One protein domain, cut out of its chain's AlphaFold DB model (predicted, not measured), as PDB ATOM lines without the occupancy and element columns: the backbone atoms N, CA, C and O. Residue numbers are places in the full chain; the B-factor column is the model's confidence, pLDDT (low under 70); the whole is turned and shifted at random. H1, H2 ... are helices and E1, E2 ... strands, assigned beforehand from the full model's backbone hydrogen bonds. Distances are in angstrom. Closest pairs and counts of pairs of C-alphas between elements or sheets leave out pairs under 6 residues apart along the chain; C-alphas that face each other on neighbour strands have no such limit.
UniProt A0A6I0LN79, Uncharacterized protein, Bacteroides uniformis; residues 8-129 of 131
ATOM      1  N   GLU A   8     143.199 193.387  78.670       93.94
ATOM      2  CA  GLU A   8     144.478 192.892  79.190       93.94
ATOM      3  C   GLU A   8     145.161 193.949  80.066       93.94
ATOM      4  O   GLU A   8     145.555 193.658  81.188       93.94
ATOM      5  N   GLN A   9     145.190 195.210  79.623       94.50
ATOM      6  CA  GLN A   9     145.741 196.316  80.416       94.50
ATOM      7  C   GLN A   9     144.948 196.552  81.708       94.50
ATOM      8  O   GLN A   9     145.512 196.784  82.777       94.50
ATOM      9  N   GLN A  10     143.616 196.477  81.631       93.31
ATOM     10  CA  GLN A  10     142.762 196.630  82.806       93.31
ATOM     11  C   GLN A  10     142.960 195.492  83.815       93.31
ATOM     12  O   GLN A  10     142.917 195.744  85.019       93.31
ATOM     13  N   GLU A  11     143.146 194.265  83.331       93.56
ATOM     14  CA  GLU A  11     143.441 193.087  84.145       93.56
ATOM     15  C   GLU A  11     144.811 193.220  84.815       93.56
ATOM     16  O   GLU A  11     144.880 193.166  86.040       93.56
ATOM     17  N   LEU A  12     145.864 193.550  84.058       93.12
ATOM     18  CA  LEU A  12     147.207 193.761  84.606       93.12
ATOM     19  C   LEU A  12     147.225 194.846  85.693       93.12
ATOM     20  O   LEU A  12     147.801 194.641  86.761       93.12
ATOM     21  N   PHE A  13     146.552 195.977  85.459       93.62
ATOM     22  CA  PHE A  13     146.428 197.030  86.467       93.62
ATOM     23  C   PHE A  13     145.726 196.536  87.733       93.62
ATOM     24  O   PHE A  13     146.203 196.781  88.836       93.62
ATOM     25  N   ASN A  14     144.593 195.843  87.596       92.62
ATOM     26  CA  ASN A  14     143.841 195.357  88.752       92.62
ATOM     27  C   ASN A  14     144.633 194.316  89.552       92.62
ATOM     28  O   ASN A  14     144.545 194.310  90.779       92.62
ATOM     29  N   ASN A  15     145.429 193.490  88.871       93.56
ATOM     30  CA  ASN A  15     146.260 192.476  89.509       93.56
ATOM     31  C   ASN A  15     147.408 193.100  90.305       93.56
ATOM     32  O   ASN A  15     147.766 192.555  91.343       93.56
ATOM     33  N   ASN A  16     147.934 194.249  89.865       94.19
ATOM     34  CA  ASN A  16     149.083 194.924  90.479       94.19
ATOM     35  C   ASN A  16     148.710 196.142  91.343       94.19
ATOM     36  O   ASN A  16     149.564 196.698  92.020       94.19
ATOM     37  N   PHE A  17     147.459 196.608  91.361       94.12
ATOM     38  CA  PHE A  17     147.101 197.833  92.083       94.12
ATOM     39  C   PHE A  17     146.176 197.591  93.276       94.12
ATOM     40  O   PHE A  17     144.944 197.608  93.187       94.12
ATOM     41  N   ASN A  18     146.776 197.491  94.461       93.12
ATOM     42  CA  ASN A  18     146.047 197.477  95.722       93.12
ATOM     43  C   ASN A  18     145.671 198.907  96.139       93.12
ATOM     44  O   ASN A  18     146.424 199.616  96.811       93.12
ATOM     45  N   LYS A  19     144.447 199.319  95.794       92.25
ATOM     46  CA  LYS A  19     143.924 200.657  96.116       92.25
ATOM     47  C   LYS A  19     143.949 200.989  97.614       92.25
ATOM     48  O   LYS A  19     144.057 202.163  97.971       92.25
ATOM     49  N   SER A  20     143.801 199.998  98.492       93.50
ATOM     50  CA  SER A  20     143.847 200.215  99.942       93.50
ATOM     51  C   SER A  20     145.272 200.498 100.413       93.50
ATOM     52  O   SER A  20     145.467 201.471 101.140       93.50
ATOM     53  N   ALA A  21     146.253 199.717  99.951       94.88
ATOM     54  CA  ALA A  21     147.670 199.944 100.242       94.88
ATOM     55  C   ALA A  21     148.146 201.291  99.681       94.88
ATOM     56  O   ALA A  21     148.720 202.095 100.411       94.88
ATOM     57  N   TYR A  22     147.785 201.603  98.432       95.81
ATOM     58  CA  TYR A  22     148.082 202.894  97.813       95.81
ATOM     59  C   TYR A  22     147.564 204.077  98.643       95.81
ATOM     60  O   TYR A  22     148.286 205.044  98.873       95.81
ATOM     61  N   LYS A  23     146.319 204.013  99.135       95.69
ATOM     62  CA  LYS A  23     145.756 205.084  99.975       95.69
ATOM     63  C   LYS A  23     146.527 205.274 101.278       95.69
ATOM     64  O   LYS A  23     146.674 206.412 101.714       95.69
ATOM     65  N   GLN A  24     146.991 204.186 101.891       95.69
ATOM     66  CA  GLN A  24     147.798 204.248 103.109       95.69
ATOM     67  C   GLN A  24     149.163 204.882 102.822       95.69
ATOM     68  O   GLN A  24     149.530 205.839 103.499       95.69
ATOM     69  N   ALA A  25     149.855 204.427 101.771       96.12
ATOM     70  CA  ALA A  25     151.119 205.007 101.320       96.12
ATOM     71  C   ALA A  25     150.971 206.509 101.026       96.12
ATOM     72  O   ALA A  25     151.659 207.340 101.619       96.12
ATOM     73  N   LYS A  26     149.980 206.877 100.204       97.25
ATOM     74  CA  LYS A  26     149.677 208.271  99.863       97.25
ATOM     75  C   LYS A  26     149.421 209.124 101.104       97.25
ATOM     76  O   LYS A  26     149.893 210.256 101.157       97.25
ATOM     77  N   GLN A  27     148.679 208.619 102.093       97.31
ATOM     78  CA  GLN A  27     148.400 209.373 103.314       97.31
ATOM     79  C   GLN A  27     149.692 209.730 104.058       97.31
ATOM     80  O   GLN A  27     149.842 210.875 104.478       97.31
ATOM     81  N   VAL A  28     150.635 208.792 104.181       96.38
ATOM     82  CA  VAL A  28     151.924 209.049 104.841       96.38
ATOM     83  C   VAL A  28     152.706 210.140 104.105       96.38
ATOM     84  O   VAL A  28     153.164 211.095 104.736       96.38
ATOM     85  N   ILE A  29     152.774 210.062 102.772       97.94
ATOM     86  CA  ILE A  29     153.437 211.075 101.939       97.94
ATOM     87  C   ILE A  29     152.752 212.445 102.064       97.94
ATOM     88  O   ILE A  29     153.413 213.463 102.268       97.94
ATOM     89  N   GLN A  30     151.421 212.499 102.005       97.75
ATOM     90  CA  GLN A  30     150.670 213.748 102.163       97.75
ATOM     91  C   GLN A  30     150.854 214.365 103.551       97.75
ATOM     92  O   GLN A  30     150.965 215.584 103.679       97.75
ATOM     93  N   GLU A  31     150.907 213.540 104.597       98.00
ATOM     94  CA  GLU A  31     151.194 214.010 105.945       98.00
ATOM     95  C   GLU A  31     152.603 214.602 106.052       98.00
ATOM     96  O   GLU A  31     152.747 215.672 106.648       98.00
ATOM     97  N   ALA A  32     153.610 213.957 105.457       98.00
ATOM     98  CA  ALA A  32     154.979 214.468 105.383       98.00
ATOM     99  C   ALA A  32     155.030 215.844 104.698       98.00
ATOM    100  O   ALA A  32     155.506 216.812 105.294       98.00
ATOM    101  N   ILE A  33     154.424 215.965 103.512       98.12
ATOM    102  CA  ILE A  33     154.311 217.230 102.768       98.12
ATOM    103  C   ILE A  33     153.628 218.311 103.613       98.12
ATOM    104  O   ILE A  33     154.111 219.436 103.692       98.12
ATOM    105  N   SER A  34     152.517 217.979 104.278       97.81
ATOM    106  CA  SER A  34     151.734 218.954 105.051       97.81
ATOM    107  C   SER A  34     152.451 219.491 106.296       97.81
ATOM    108  O   SER A  34     152.133 220.584 106.767       97.81
ATOM    109  N   LYS A  35     153.381 218.708 106.860       97.88
ATOM    110  CA  LYS A  35     154.111 219.034 108.094       97.88
ATOM    111  C   LYS A  35     155.462 219.698 107.815       97.88
ATOM    112  O   LYS A  35     155.983 220.372 108.706       97.88
ATOM    113  N   ALA A  36     156.021 219.503 106.622       98.00
ATOM    114  CA  ALA A  36     157.290 220.088 106.216       98.00
ATOM    115  C   ALA A  36     157.212 221.619 106.152       98.00
ATOM    116  O   ALA A  36     156.220 222.190 105.698       98.00
ATOM    117  N   LYS A  37     158.268 222.294 106.618       97.56
ATOM    118  CA  LYS A  37     158.390 223.761 106.537       97.56
ATOM    119  C   LYS A  37     159.422 224.207 105.514       97.56
ATOM    120  O   LYS A  37     159.470 225.388 105.193       97.56
ATOM    121  N   THR A  38     160.251 223.278 105.061       97.38
ATOM    122  CA  THR A  38     161.332 223.461 104.097       97.38
ATOM    123  C   THR A  38     161.467 222.187 103.269       97.38
ATOM    124  O   THR A  38     161.006 221.121 103.695       97.38
ATOM    125  N   PHE A  39     162.143 222.277 102.124       96.44
ATOM    126  CA  PHE A  39     162.507 221.098 101.339       96.44
ATOM    127  C   PHE A  39     163.285 220.080 102.180       96.44
ATOM    128  O   PHE A  39     162.979 218.896 102.150       96.44
ATOM    129  N   GLU A  40     164.246 220.541 102.984       96.81
ATOM    130  CA  GLU A  40     165.086 219.678 103.819       96.81
ATOM    131  C   GLU A  40     164.274 218.931 104.892       96.81
ATOM    132  O   GLU A  40     164.557 217.771 105.191       96.81
ATOM    133  N   ASP A  41     163.231 219.555 105.455       97.69
ATOM    134  CA  ASP A  41     162.311 218.869 106.373       97.69
ATOM    135  C   ASP A  41     161.544 217.753 105.655       97.69
ATOM    136  O   ASP A  41     161.437 216.640 106.176       97.69
ATOM    137  N   LEU A  42     161.016 218.051 104.459       97.88
ATOM    138  CA  LEU A  42     160.304 217.071 103.641       97.88
ATOM    139  C   LEU A  42     161.237 215.925 103.255       97.88
ATOM    140  O   LEU A  42     160.908 214.770 103.519       97.88
ATOM    141  N   TRP A  43     162.413 216.247 102.714       97.19
ATOM    142  CA  TRP A  43     163.456 215.286 102.396       97.19
ATOM    143  C   TRP A  43     163.723 214.419 103.615       97.19
ATOM    144  O   TRP A  43     163.444 213.236 103.579       97.19
ATOM    145  N   ASN A  44     164.118 214.954 104.764       97.19
ATOM    146  CA  ASN A  44     164.431 214.110 105.921       97.19
ATOM    147  C   ASN A  44     163.253 213.261 106.431       97.19
ATOM    148  O   ASN A  44     163.481 212.140 106.885       97.19
ATOM    149  N   SER A  45     162.009 213.732 106.305       97.19
ATOM    150  CA  SER A  45     160.823 212.969 106.720       97.19
ATOM    151  C   SER A  45     160.561 211.700 105.898       97.19
ATOM    152  O   SER A  45     159.915 210.781 106.394       97.19
ATOM    153  N   LEU A  46     161.086 211.626 104.673       97.12
ATOM    154  CA  LEU A  46     160.886 210.505 103.752       97.12
ATOM    155  C   LEU A  46     162.046 209.486 103.783       97.12
ATOM    156  O   LEU A  46     162.243 208.762 102.816       97.12
ATOM    157  N   ASN A  47     162.918 209.495 104.805       95.62
ATOM    158  CA  ASN A  47     164.232 208.806 104.743       95.62
ATOM    159  C   ASN A  47     164.182 207.294 104.900       95.62
ATOM    160  O   ASN A  47     165.185 206.621 104.687       95.62
ATOM    161  N   SER A  48     163.018 206.782 105.275       94.62
ATOM    162  CA  SER A  48     162.712 205.362 105.291       94.62
ATOM    163  C   SER A  48     162.407 204.801 103.905       94.62
ATOM    164  O   SER A  48     162.266 203.590 103.791       94.62
ATOM    165  N   TYR A  49     162.253 205.660 102.895       95.19
ATOM    166  CA  TYR A  49     161.908 205.282 101.529       95.19
ATOM    167  C   TYR A  49     163.107 205.433 100.602       95.19
ATOM    168  O   TYR A  49     163.964 206.300 100.812       95.19
ATOM    169  N   GLU A  50     163.135 204.604  99.561       94.19
ATOM    170  CA  GLU A  50     163.987 204.862  98.412       94.19
ATOM    171  C   GLU A  50     163.509 206.137  97.718       94.19
ATOM    172  O   GLU A  50     162.312 206.421  97.618       94.19
ATOM    173  N   ARG A  51     164.470 206.987  97.364       94.88
ATOM    174  CA  ARG A  51     164.177 208.318  96.864       94.88
ATOM    175  C   ARG A  51     165.344 208.916  96.115       94.88
ATOM    176  O   ARG A  51     166.504 208.701  96.470       94.88
ATOM    177  N   ASP A  52     164.995 209.790  95.192       95.81
ATOM    178  CA  ASP A  52     165.931 210.634  94.473       95.81
ATOM    179  C   ASP A  52     165.369 212.054  94.363       95.81
ATOM    180  O   ASP A  52     164.194 212.305  94.664       95.81
ATOM    181  N   ASN A  53     166.202 213.004  93.953       93.38
ATOM    182  CA  ASN A  53     165.773 214.364  93.692       93.38
ATOM    183  C   ASN A  53     166.090 214.825  92.269       93.38
ATOM    184  O   ASN A  53     167.144 214.573  91.695       93.38
ATOM    185  N   GLY A  54     165.150 215.578  91.720       93.38
ATOM    186  CA  GLY A  54     165.288 216.300  90.469       93.38
ATOM    187  C   GLY A  54     164.995 217.779  90.664       93.38
ATOM    188  O   GLY A  54     164.616 218.238  91.742       93.38
ATOM    189  N   PHE A  55     165.148 218.534  89.586       91.56
ATOM    190  CA  PHE A  55     164.791 219.943  89.556       91.56
ATOM    191  C   PHE A  55     164.184 220.286  88.200       91.56
ATOM    192  O   PHE A  55     164.673 219.837  87.160       91.56
ATOM    193  N   ASN A  56     163.132 221.093  88.215       88.31
ATOM    194  CA  ASN A  56     162.666 221.847  87.059       88.31
ATOM    195  C   ASN A  56     162.670 223.338  87.424       88.31
ATOM    196  O   ASN A  56     162.777 223.666  88.600       88.31
ATOM    197  N   ASP A  57     162.558 224.224  86.433       85.81
ATOM    198  CA  ASP A  57     162.775 225.673  86.588       85.81
ATOM    199  C   ASP A  57     162.131 226.306  87.840       85.81
ATOM    200  O   ASP A  57     162.734 227.196  88.443       85.81
ATOM    201  N   ASP A  58     160.954 225.825  88.252       89.50
ATOM    202  CA  ASP A  58     160.163 226.396  89.346       89.50
ATOM    203  C   ASP A  58     160.028 225.475  90.581       89.50
ATOM    204  O   ASP A  58     159.488 225.903  91.609       89.50
ATOM    205  N   TYR A  59     160.462 224.210  90.499       94.12
ATOM    206  CA  TYR A  59     160.214 223.202  91.532       94.12
ATOM    207  C   TYR A  59     161.396 222.256  91.751       94.12
ATOM    208  O   TYR A  59     161.936 221.646  90.825       94.12
ATOM    209  N   SER A  60     161.690 222.022  93.029       95.75
ATOM    210  CA  SER A  60     162.428 220.844  93.474       95.75
ATOM    211  C   SER A  60     161.502 219.628  93.383       95.75
ATOM    212  O   SER A  60     160.361 219.678  93.843       95.75
ATOM    213  N   ILE A  61     161.967 218.536  92.781       96.81
ATOM    214  CA  ILE A  61     161.187 217.305  92.608       96.81
ATOM    215  C   ILE A  61     161.788 216.232  93.508       96.81
ATOM    216  O   ILE A  61     163.000 216.036  93.500       96.81
ATOM    217  N   ILE A  62     160.956 215.531  94.271       97.19
ATOM    218  CA  ILE A  62     161.346 214.320  95.000       97.19
ATOM    219  C   ILE A  62     160.625 213.148  94.349       97.19
ATOM    220  O   ILE A  62     159.395 213.138  94.292       97.19
ATOM    221  N   TYR A  63     161.395 212.173  93.888       96.38
ATOM    222  CA  TYR A  63     160.901 210.858  93.501       96.38
ATOM    223  C   TYR A  63     160.948 209.995  94.756       96.38
ATOM    224  O   TYR A  63     162.011 209.881  95.360       96.38
ATOM    225  N   CYS A  64     159.809 209.482  95.216       97.25
ATOM    226  CA  CYS A  64     159.726 208.709  96.454       97.25
ATOM    227  C   CYS A  64     159.026 207.379  96.195       97.25
ATOM    228  O   CYS A  64     157.812 207.362  95.980       97.25
ATOM    229  N   GLU A  65     159.782 206.294  96.279       95.88
ATOM    230  CA  GLU A  65     159.314 204.943  96.003       95.88
ATOM    231  C   GLU A  65     158.746 204.285  97.262       95.88
ATOM    232  O   GLU A  65     159.310 204.366  98.360       95.88
ATOM    233  N   VAL A  66     157.595 203.633  97.114       95.81
ATOM    234  CA  VAL A  66     156.934 202.897  98.190       95.81
ATOM    235  C   VAL A  66     156.461 201.543  97.676       95.81
ATOM    236  O   VAL A  66     155.540 201.473  96.858       95.81
ATOM    237  N   GLU A  67     157.026 200.467  98.224       94.75
ATOM    238  CA  GLU A  67     156.520 199.110  98.005       94.75
ATOM    239  C   GLU A  67     155.091 198.981  98.558       94.75
ATOM    240  O   GLU A  67     154.787 199.378  99.691       94.75
ATOM    241  N   LEU A  68     154.191 198.423  97.750       94.06
ATOM    242  CA  LEU A  68     152.803 198.203  98.124       94.06
ATOM    243  C   LEU A  68     152.601 196.832  98.775       94.06
ATOM    244  O   LEU A  68     153.155 195.821  98.354       94.06
ATOM    245  N   ASP A  69     151.694 196.773  99.754       91.62
ATOM    246  CA  ASP A  69     151.225 195.498 100.301       91.62
ATOM    247  C   ASP A  69     150.493 194.671  99.228       91.62
ATOM    248  O   ASP A  69     149.431 195.060  98.720       91.62
ATOM    249  N   ARG A  70     151.047 193.490  98.942       88.62
ATOM    250  CA  ARG A  70     150.558 192.536  97.941       88.62
ATOM    251  C   ARG A  70     149.477 191.578  98.454       88.62
ATOM    252  O   ARG A  70     148.950 190.799  97.672       88.62
ATOM    253  N   SER A  71     149.075 191.640  99.726       85.62
ATOM    254  CA  SER A  71     148.128 190.685 100.341       85.62
ATOM    255  C   SER A  71     146.744 190.571  99.666       85.62
ATOM    256  O   SER A  71     146.016 189.603  99.901       85.62
ATOM    257  N   HIS A  72     146.373 191.546  98.829       84.06
ATOM    258  CA  HIS A  72     145.115 191.600  98.073       84.06
ATOM    259  C   HIS A  72     145.308 191.763  96.559       84.06
ATOM    260  O   HIS A  72     144.366 192.129  95.858       84.06
ATOM    261  N   MET A  73     146.526 191.542  96.073       91.12
ATOM    262  CA  MET A  73     146.861 191.540  94.654       91.12
ATOM    263  C   MET A  73     146.776 190.112  94.107       91.12
ATOM    264  O   MET A  73     147.009 189.153  94.838       91.12
ATOM    265  N   GLU A  74     146.427 189.973  92.828       91.38
ATOM    266  CA  GLU A  74     146.418 188.679  92.118       91.38
ATOM    267  C   GLU A  74     147.700 188.463  91.298       91.38
ATOM    268  O   GLU A  74     147.811 187.479  90.576       91.38
ATOM    269  N   THR A  75     148.651 189.397  91.378       86.00
ATOM    270  CA  THR A  75     149.907 189.329  90.633       86.00
ATOM    271  C   THR A  75     150.880 188.294  91.202       86.00
ATOM    272  O   THR A  75     150.987 188.135  92.421       86.00
ATOM    273  N   ASP A  76     151.623 187.645  90.304       84.06
ATOM    274  CA  ASP A  76     152.761 186.780  90.633       84.06
ATOM    275  C   ASP A  76     154.077 187.578  90.770       84.06
ATOM    276  O   ASP A  76     155.105 186.994  91.110       84.06
ATOM    277  N   SER A  77     154.057 188.898  90.535       86.56
ATOM    278  CA  SER A  77     155.235 189.766  90.635       86.56
ATOM    279  C   SER A  77     155.885 189.709  92.014       86.56
ATOM    280  O   SER A  77     155.212 189.826  93.047       86.56
ATOM    281  N   ASP A  78     157.213 189.639  92.038       88.00
ATOM    282  CA  ASP A  78     158.019 189.663  93.258       88.00
ATOM    283  C   ASP A  78     158.092 191.053  93.899       88.00
ATOM    284  O   ASP A  78     158.290 191.153  95.114       88.00
ATOM    285  N   TYR A  79     157.861 192.101  93.111       91.62
ATOM    286  CA  TYR A  79     157.830 193.488  93.550       91.62
ATOM    287  C   TYR A  79     156.660 194.245  92.921       91.62
ATOM    288  O   TYR A  79     156.394 194.097  91.730       91.62
ATOM    289  N   VAL A  80     155.994 195.087  93.715       93.81
ATOM    290  CA  VAL A  80     155.045 196.092  93.227       93.81
ATOM    291  C   VAL A  80     155.252 197.377  94.010       93.81
ATOM    292  O   VAL A  80     155.047 197.413  95.225       93.81
ATOM    293  N   GLY A  81     155.607 198.442  93.303       94.94
ATOM    294  CA  GLY A  81     155.930 199.739  93.881       94.94
ATOM    295  C   GLY A  81     155.089 200.858  93.300       94.94
ATOM    296  O   GLY A  81     154.578 200.768  92.182       94.94
ATOM    297  N   VAL A  82     154.954 201.938  94.060       96.69
ATOM    298  CA  VAL A  82     154.520 203.220  93.512       96.69
ATOM    299  C   VAL A  82     155.553 204.296  93.776       96.69
ATOM    300  O   VAL A  82     156.002 204.456  94.908       96.69
ATOM    301  N   ASP A  83     155.842 205.088  92.751       96.62
ATOM    302  CA  ASP A  83     156.645 206.297  92.898       96.62
ATOM    303  C   ASP A  83     155.736 207.503  93.009       96.62
ATOM    304  O   ASP A  83     154.926 207.774  92.122       96.62
ATOM    305  N   PHE A  84     155.890 208.259  94.088       97.94
ATOM    306  CA  PHE A  84     155.264 209.560  94.249       97.94
ATOM    307  C   PHE A  84     156.201 210.644  93.724       97.94
ATOM    308  O   PHE A  84     157.255 210.889  94.310       97.94
ATOM    309  N   ASN A  85     155.773 211.349  92.675       96.81
ATOM    310  CA  ASN A  85     156.478 212.520  92.162       96.81
ATOM    311  C   ASN A  85     155.998 213.754  92.920       96.81
ATOM    312  O   ASN A  85     154.925 214.300  92.647       96.81
ATOM    313  N   ILE A  86     156.778 214.169  93.911       98.00
ATOM    314  CA  ILE A  86     156.431 215.260  94.816       98.00
ATOM    315  C   ILE A  86     157.102 216.533  94.321       98.00
ATOM    316  O   ILE A  86     158.324 216.611  94.246       98.00
ATOM    317  N   TYR A  87     156.300 217.540  94.005       97.56
ATOM    318  CA  TYR A  87     156.786 218.844  93.580       97.56
ATOM    319  C   TYR A  87     156.814 219.758  94.793       97.56
ATOM    320  O   TYR A  87     155.835 219.839  95.533       97.56
ATOM    321  N   TRP A  88     157.932 220.443  94.996       97.94
ATOM    322  CA  TRP A  88     158.142 221.372  96.093       97.94
ATOM    323  C   TRP A  88     158.554 222.739  95.558       97.94
ATOM    324  O   TRP A  88     159.498 222.864  94.781       97.94
ATOM    325  N   ASN A  89     157.836 223.771  95.986       96.62
ATOM    326  CA  ASN A  89     158.119 225.154  95.654       96.62
ATOM    327  C   ASN A  89     158.802 225.834  96.849       96.62
ATOM    328  O   ASN A  89     158.164 226.092  97.877       96.62
ATOM    329  N   ASP A  90     160.091 226.137  96.700       92.50
ATOM    330  CA  ASP A  90     160.922 226.707  97.765       92.50
ATOM    331  C   ASP A  90     160.533 228.146  98.141       92.50
ATOM    332  O   ASP A  90     160.648 228.536  99.306       92.50
ATOM    333  N   ASP A  91     159.971 228.916  97.205       93.50
ATOM    334  CA  ASP A  91     159.506 230.284  97.468       93.50
ATOM    335  C   ASP A  91     158.309 230.311  98.428       93.50
ATOM    336  O   ASP A  91     158.180 231.193  99.282       93.50
ATOM    337  N   THR A  92     157.408 229.338  98.291       95.75
ATOM    338  CA  THR A  92     156.179 229.251  99.089       95.75
ATOM    339  C   THR A  92     156.266 228.247 100.232       95.75
ATOM    340  O   THR A  92     155.389 228.266 101.100       95.75
ATOM    341  N   ASN A  93     157.313 227.414 100.261       95.25
ATOM    342  CA  ASN A  93     157.483 226.274 101.164       95.25
ATOM    343  C   ASN A  93     156.253 225.362 101.185       95.25
ATOM    344  O   ASN A  93     155.681 225.061 102.237       95.25
ATOM    345  N   LYS A  94     155.804 224.979  99.992       96.38
ATOM    346  CA  LYS A  94     154.664 224.085  99.801       96.38
ATOM    347  C   LYS A  94     155.004 223.041  98.765       96.38
ATOM    348  O   LYS A  94     155.701 223.334  97.799       96.38
ATOM    349  N   GLY A  95     154.424 221.862  98.934       96.38
ATOM    350  CA  GLY A  95     154.475 220.833  97.917       96.38
ATOM    351  C   GLY A  95     153.157 220.112  97.728       96.38
ATOM    352  O   GLY A  95     152.201 220.286  98.491       96.38
ATOM    353  N   HIS A  96     153.129 219.289  96.693       97.19
ATOM    354  CA  HIS A  96     152.019 218.417  96.346       97.19
ATOM    355  C   HIS A  96     152.543 217.207  95.574       97.19
ATOM    356  O   HIS A  96     153.655 217.215  95.055       97.19
ATOM    357  N   ILE A  97     151.737 216.150  95.516       97.88
ATOM    358  CA  ILE A  97     152.008 215.011  94.635       97.88
ATOM    359  C   ILE A  97     151.469 215.396  93.259       97.88
ATOM    360  O   ILE A  97     150.271 215.651  93.138       97.88
ATOM    361  N   GLU A  98     152.336 215.451  92.256       95.56
ATOM    362  CA  GLU A  98     151.969 215.806  90.882       95.56
ATOM    363  C   GLU A  98     151.457 214.573  90.128       95.56
ATOM    364  O   GLU A  98     150.337 214.554  89.614       95.56
ATOM    365  N   THR A  99     152.245 213.499  90.127       94.31
ATOM    366  CA  THR A  99     151.911 212.220  89.491       94.31
ATOM    367  C   THR A  99     152.358 211.047  90.352       94.31
ATOM    368  O   THR A  99     153.171 211.198  91.267       94.31
ATOM    369  N   VAL A 100     151.785 209.878  90.077       97.56
ATOM    370  CA  VAL A 100     152.218 208.607  90.658       97.56
ATOM    371  C   VAL A 100     152.497 207.628  89.527       97.56
ATOM    372  O   VAL A 100     151.682 207.548  88.612       97.56
ATOM    373  N   SER A 101     153.589 206.877  89.575       97.00
ATOM    374  CA  SER A 101     153.813 205.729  88.682       97.00
ATOM    375  C   SER A 101     153.614 204.422  89.434       97.00
ATOM    376  O   SER A 101     153.952 204.337  90.608       97.00
ATOM    377  N   LEU A 102     153.035 203.426  88.766       96.88
ATOM    378  CA  LEU A 102     152.939 202.053  89.256       96.88
ATOM    379  C   LEU A 102     153.985 201.206  88.548       96.88
ATOM    380  O   LEU A 102     154.033 201.197  87.317       96.88
ATOM    381  N   HIS A 103     154.745 200.464  89.338       94.88
ATOM    382  CA  HIS A 103     155.847 199.643  88.879       94.88
ATOM    383  C   HIS A 103     155.723 198.210  89.372       94.88
ATOM    384  O   HIS A 103     155.122 197.954  90.418       94.88
ATOM    385  N   THR A 104     156.320 197.285  88.632       93.12
ATOM    386  CA  THR A 104     156.373 195.863  88.976       93.12
ATOM    387  C   THR A 104     157.739 195.274  88.651       93.12
ATOM    388  O   THR A 104     158.426 195.767  87.765       93.12
ATOM    389  N   SER A 105     158.132 194.204  89.335       90.31
ATOM    390  CA  SER A 105     159.208 193.331  88.859       90.31
ATOM    391  C   SER A 105     158.881 191.874  89.158       90.31
ATOM    392  O   SER A 105     158.444 191.539  90.260       90.31
ATOM    393  N   ASP A 106     159.118 191.004  88.178       85.12
ATOM    394  CA  ASP A 106     158.863 189.562  88.276       85.12
ATOM    395  C   ASP A 106     159.971 188.805  89.017       85.12
ATOM    396  O   ASP A 106     159.856 187.602  89.239       85.12
ATOM    397  N   THR A 107     161.065 189.485  89.381       78.56
ATOM    398  CA  THR A 107     162.133 188.899  90.199       78.56
ATOM    399  C   THR A 107     162.641 189.903  91.233       78.56
ATOM    400  O   THR A 107     162.597 191.103  90.970       78.56
ATOM    401  N   PRO A 108     163.180 189.465  92.387       68.56
ATOM    402  CA  PRO A 108     163.553 190.381  93.468       68.56
ATOM    403  C   PRO A 108     164.747 191.282  93.122       68.56
ATOM    404  O   PRO A 108     164.884 192.358  93.688       68.56
ATOM    405  N   ASP A 109     165.599 190.835  92.193       73.88
ATOM    406  CA  ASP A 109     166.760 191.573  91.673       73.88
ATOM    407  C   ASP A 109     166.529 192.046  90.218       73.88
ATOM    408  O   ASP A 109     167.483 192.346  89.495       73.88
ATOM    409  N   GLY A 110     165.277 192.005  89.750       71.56
ATOM    410  CA  GLY A 110     164.909 192.274  88.363       71.56
ATOM    411  C   GLY A 110     164.889 193.754  88.014       71.56
ATOM    412  O   GLY A 110     164.877 194.625  88.881       71.56
ATOM    413  N   GLU A 111     164.846 194.042  86.713       80.56
ATOM    414  CA  GLU A 111     164.524 195.392  86.258       80.56
ATOM    415  C   GLU A 111     163.083 195.722  86.665       80.56
ATOM    416  O   GLU A 111     162.177 194.887  86.567       80.56
ATOM    417  N   VAL A 112     162.897 196.927  87.194       88.31
ATOM    418  CA  VAL A 112     161.589 197.439  87.587       88.31
ATOM    419  C   VAL A 112     160.910 197.998  86.338       88.31
ATOM    420  O   VAL A 112     161.431 198.897  85.678       88.31
ATOM    421  N   GLU A 113     159.751 197.446  86.001       91.19
ATOM    422  CA  GLU A 113     158.972 197.797  84.821       91.19
ATOM    423  C   GLU A 113     157.875 198.804  85.181       91.19
ATOM    424  O   GLU A 113     157.020 198.550  86.036       91.19
ATOM    425  N   LEU A 114     157.866 199.943  84.485       94.38
ATOM    426  CA  LEU A 114     156.822 200.957  84.608       94.38
ATOM    427  C   LEU A 114     155.543 200.489  83.909       94.38
ATOM    428  O   LEU A 114     155.479 200.427  82.682       94.38
ATOM    429  N   ILE A 115     154.487 200.245  84.687       95.19
ATOM    430  CA  ILE A 115     153.191 199.843  84.140       95.19
ATOM    431  C   ILE A 115     152.452 201.053  83.570       95.19
ATOM    432  O   ILE A 115     152.013 201.066  82.417       95.19
ATOM    433  N   CYS A 116     152.247 202.069  84.409       95.88
ATOM    434  CA  CYS A 116     151.402 203.208  84.073       95.88
ATOM    435  C   CYS A 116     151.596 204.393  85.024       95.88
ATOM    436  O   CYS A 116     152.014 204.223  86.171       95.88
ATOM    437  N   PHE A 117     151.167 205.576  84.584       96.25
ATOM    438  CA  PHE A 117     150.992 206.748  85.439       96.25
ATOM    439  C   PHE A 117     149.543 206.886  85.912       96.25
ATOM    440  O   PHE A 117     148.592 206.659  85.162       96.25
ATOM    441  N   ILE A 118     149.377 207.303  87.161       95.00
ATOM    442  CA  ILE A 118     148.114 207.400  87.881       95.00
ATOM    443  C   ILE A 118     147.963 208.823  88.415       95.00
ATOM    444  O   ILE A 118     148.857 209.378  89.059       95.00
ATOM    445  N   HIS A 119     146.786 209.409  88.205       94.00
ATOM    446  CA  HIS A 119     146.435 210.671  88.832       94.00
ATOM    447  C   HIS A 119     146.301 210.475  90.353       94.00
ATOM    448  O   HIS A 119     145.465 209.672  90.796       94.00
ATOM    449  N   PRO A 120     147.015 211.258  91.183       93.38
ATOM    450  CA  PRO A 120     147.135 210.983  92.611       93.38
ATOM    451  C   PRO A 120     145.789 210.980  93.346       93.38
ATOM    452  O   PRO A 120     145.555 210.148  94.227       93.38
ATOM    453  N   ASP A 121     144.876 211.894  93.003       90.19
ATOM    454  CA  ASP A 121     143.571 212.015  93.672       90.19
ATOM    455  C   ASP A 121     142.472 211.099  93.135       90.19
ATOM    456  O   ASP A 121     141.762 210.470  93.922       90.19
ATOM    457  N   THR A 122     142.318 210.995  91.815       91.00
ATOM    458  CA  THR A 122     141.229 210.214  91.215       91.00
ATOM    459  C   THR A 122     141.556 208.722  91.116       91.00
ATOM    460  O   THR A 122     140.637 207.911  90.995       91.00
ATOM    461  N   CYS A 123     142.839 208.346  91.225       89.00
ATOM    462  CA  CYS A 123     143.353 207.009  90.906       89.00
ATOM    463  C   CYS A 123     143.038 206.577  89.462       89.00
ATOM    464  O   CYS A 123     142.979 205.383  89.176       89.00
ATOM    465  N   GLU A 124     142.760 207.527  88.570       91.00
ATOM    466  CA  GLU A 124     142.582 207.242  87.149       91.00
ATOM    467  C   GLU A 124     143.949 207.152  86.477       91.00
ATOM    468  O   GLU A 124     144.826 207.972  86.745       91.00
ATOM    469  N   ILE A 125     144.109 206.182  85.581       94.06
ATOM    470  CA  ILE A 125     145.323 206.052  84.781       94.06
ATOM    471  C   ILE A 125     145.372 207.204  83.774       94.06
ATOM    472  O   ILE A 125     144.408 207.447  83.037       94.06
ATOM    473  N   THR A 126     146.489 207.924  83.764       93.44
ATOM    474  CA  THR A 126     146.744 209.063  82.876       93.44
ATOM    475  C   THR A 126     147.541 208.665  81.641       93.44
ATOM    476  O   THR A 126     147.354 209.275  80.592       93.44
ATOM    477  N   GLU A 127     148.381 207.638  81.756       94.75
ATOM    478  CA  GLU A 127     149.218 207.115  80.677       94.75
ATOM    479  C   GLU A 127     149.558 205.648  80.956       94.75
ATOM    480  O   GLU A 127     149.750 205.266  82.108       94.75
ATOM    481  N   TRP A 128     149.591 204.831  79.904       95.12
ATOM    482  CA  TRP A 128     149.967 203.423  79.960       95.12
ATOM    483  C   TRP A 128     151.334 203.248  79.303       95.12
ATOM    484  O   TRP A 128     151.530 203.763  78.203       95.12
ATOM    485  N   CYS A 129     152.247 202.540  79.966       93.12
ATOM    486  CA  CYS A 129     153.657 202.456  79.575       93.12
ATOM    487  C   CYS A 129     154.146 201.016  79.373       93.12
ATOM    488  O   CYS A 129     155.188 200.831  78.757       93.12
TER     489      CYS A 129
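This is residues 8 to 129 of the 131 residues of an uncharacterized protein of Bacteroides uniformis (UniProt A0A6I0LN79). A single sheet of six strands, strongly twisted and curled, forms a long wall, and the long helix H2 lies over one face of it, running along the strands. The short helix H1 crosses the strands on the same face, over E5 and only just E4, while the short H3 packs on the last turn of H2 and only grazes the sheet. The printed part has 122 residues, in the order H1 H2 H3 E1 E2 E3 E4 E5 E6; the sheet has the strands in that same order, antiparallel throughout, and the class is mixed, helices and strands. The whole is compact, with a radius of gyration of the C-alphas of 14.6 A, yet elongated, spanning 44 by 26 by 25 A.

H1 is residues 8 to 16, 12.4 A long, with C-alpha 8 at (144.478, 192.892, 79.190). H2, residues 19 to 35, is 24.2 A long and starts at C-alpha 19 (143.924, 200.657, 96.116). H3 is residues 39 to 45. The strands are E1, residues 50 to 56; E2, residues 59 to 67, 25.2 A; E3, residues 79 to 89, 31.7 A; E4, residues 94 to 105, 33.0 A; E5, residues 113 to 118; and E6, residues 125 to 128, ending at C-alpha 128 (149.967, 203.423, 79.960).

The six strands form a meander, each the antiparallel neighbour of the one before, with E1 and E6 as edge strands. N 54 and O 61 of the hairpin E1 and E2 are 2.8 A apart, N 62 and O 86 of E2 and E3 2.8 A, N 83 and O 101 of E3 and E4 3.0 A, N 102 and O 116 of E4 and E5 2.9 A, and N 117 and O 127 of E5 and E6 2.9 A. E4 bends by 50 degrees at residue 99. H2 is on the sheet, over E2 and E3, at a height of 8.9 A; its line stands at 27 degrees to E3 on the local plane, only just along the strands. H1, at a height of 9.3 A, runs across the strands, at 88 degrees to E5 on the local plane. H2 touches H3 with residues 32 to 35 alone, at a steep tilt of 50 degrees, opposite ways; the closest C-alphas are those of Ile 33 and Leu 42, 6.1 A apart. H1 and H3 are apart. In H1, H2 and H3 every O i to N i+4 pair is within hydrogen-bond range.

The C-alphas of Asp 76 and Asp 91, the two farthest apart, are 44.6 A from each other. The printed part has no cut, and its one long link, of 11 residues, joins E2 to E3. The mean pLDDT of the printed part is 93.5, and Pro 108 is the one residue under 70.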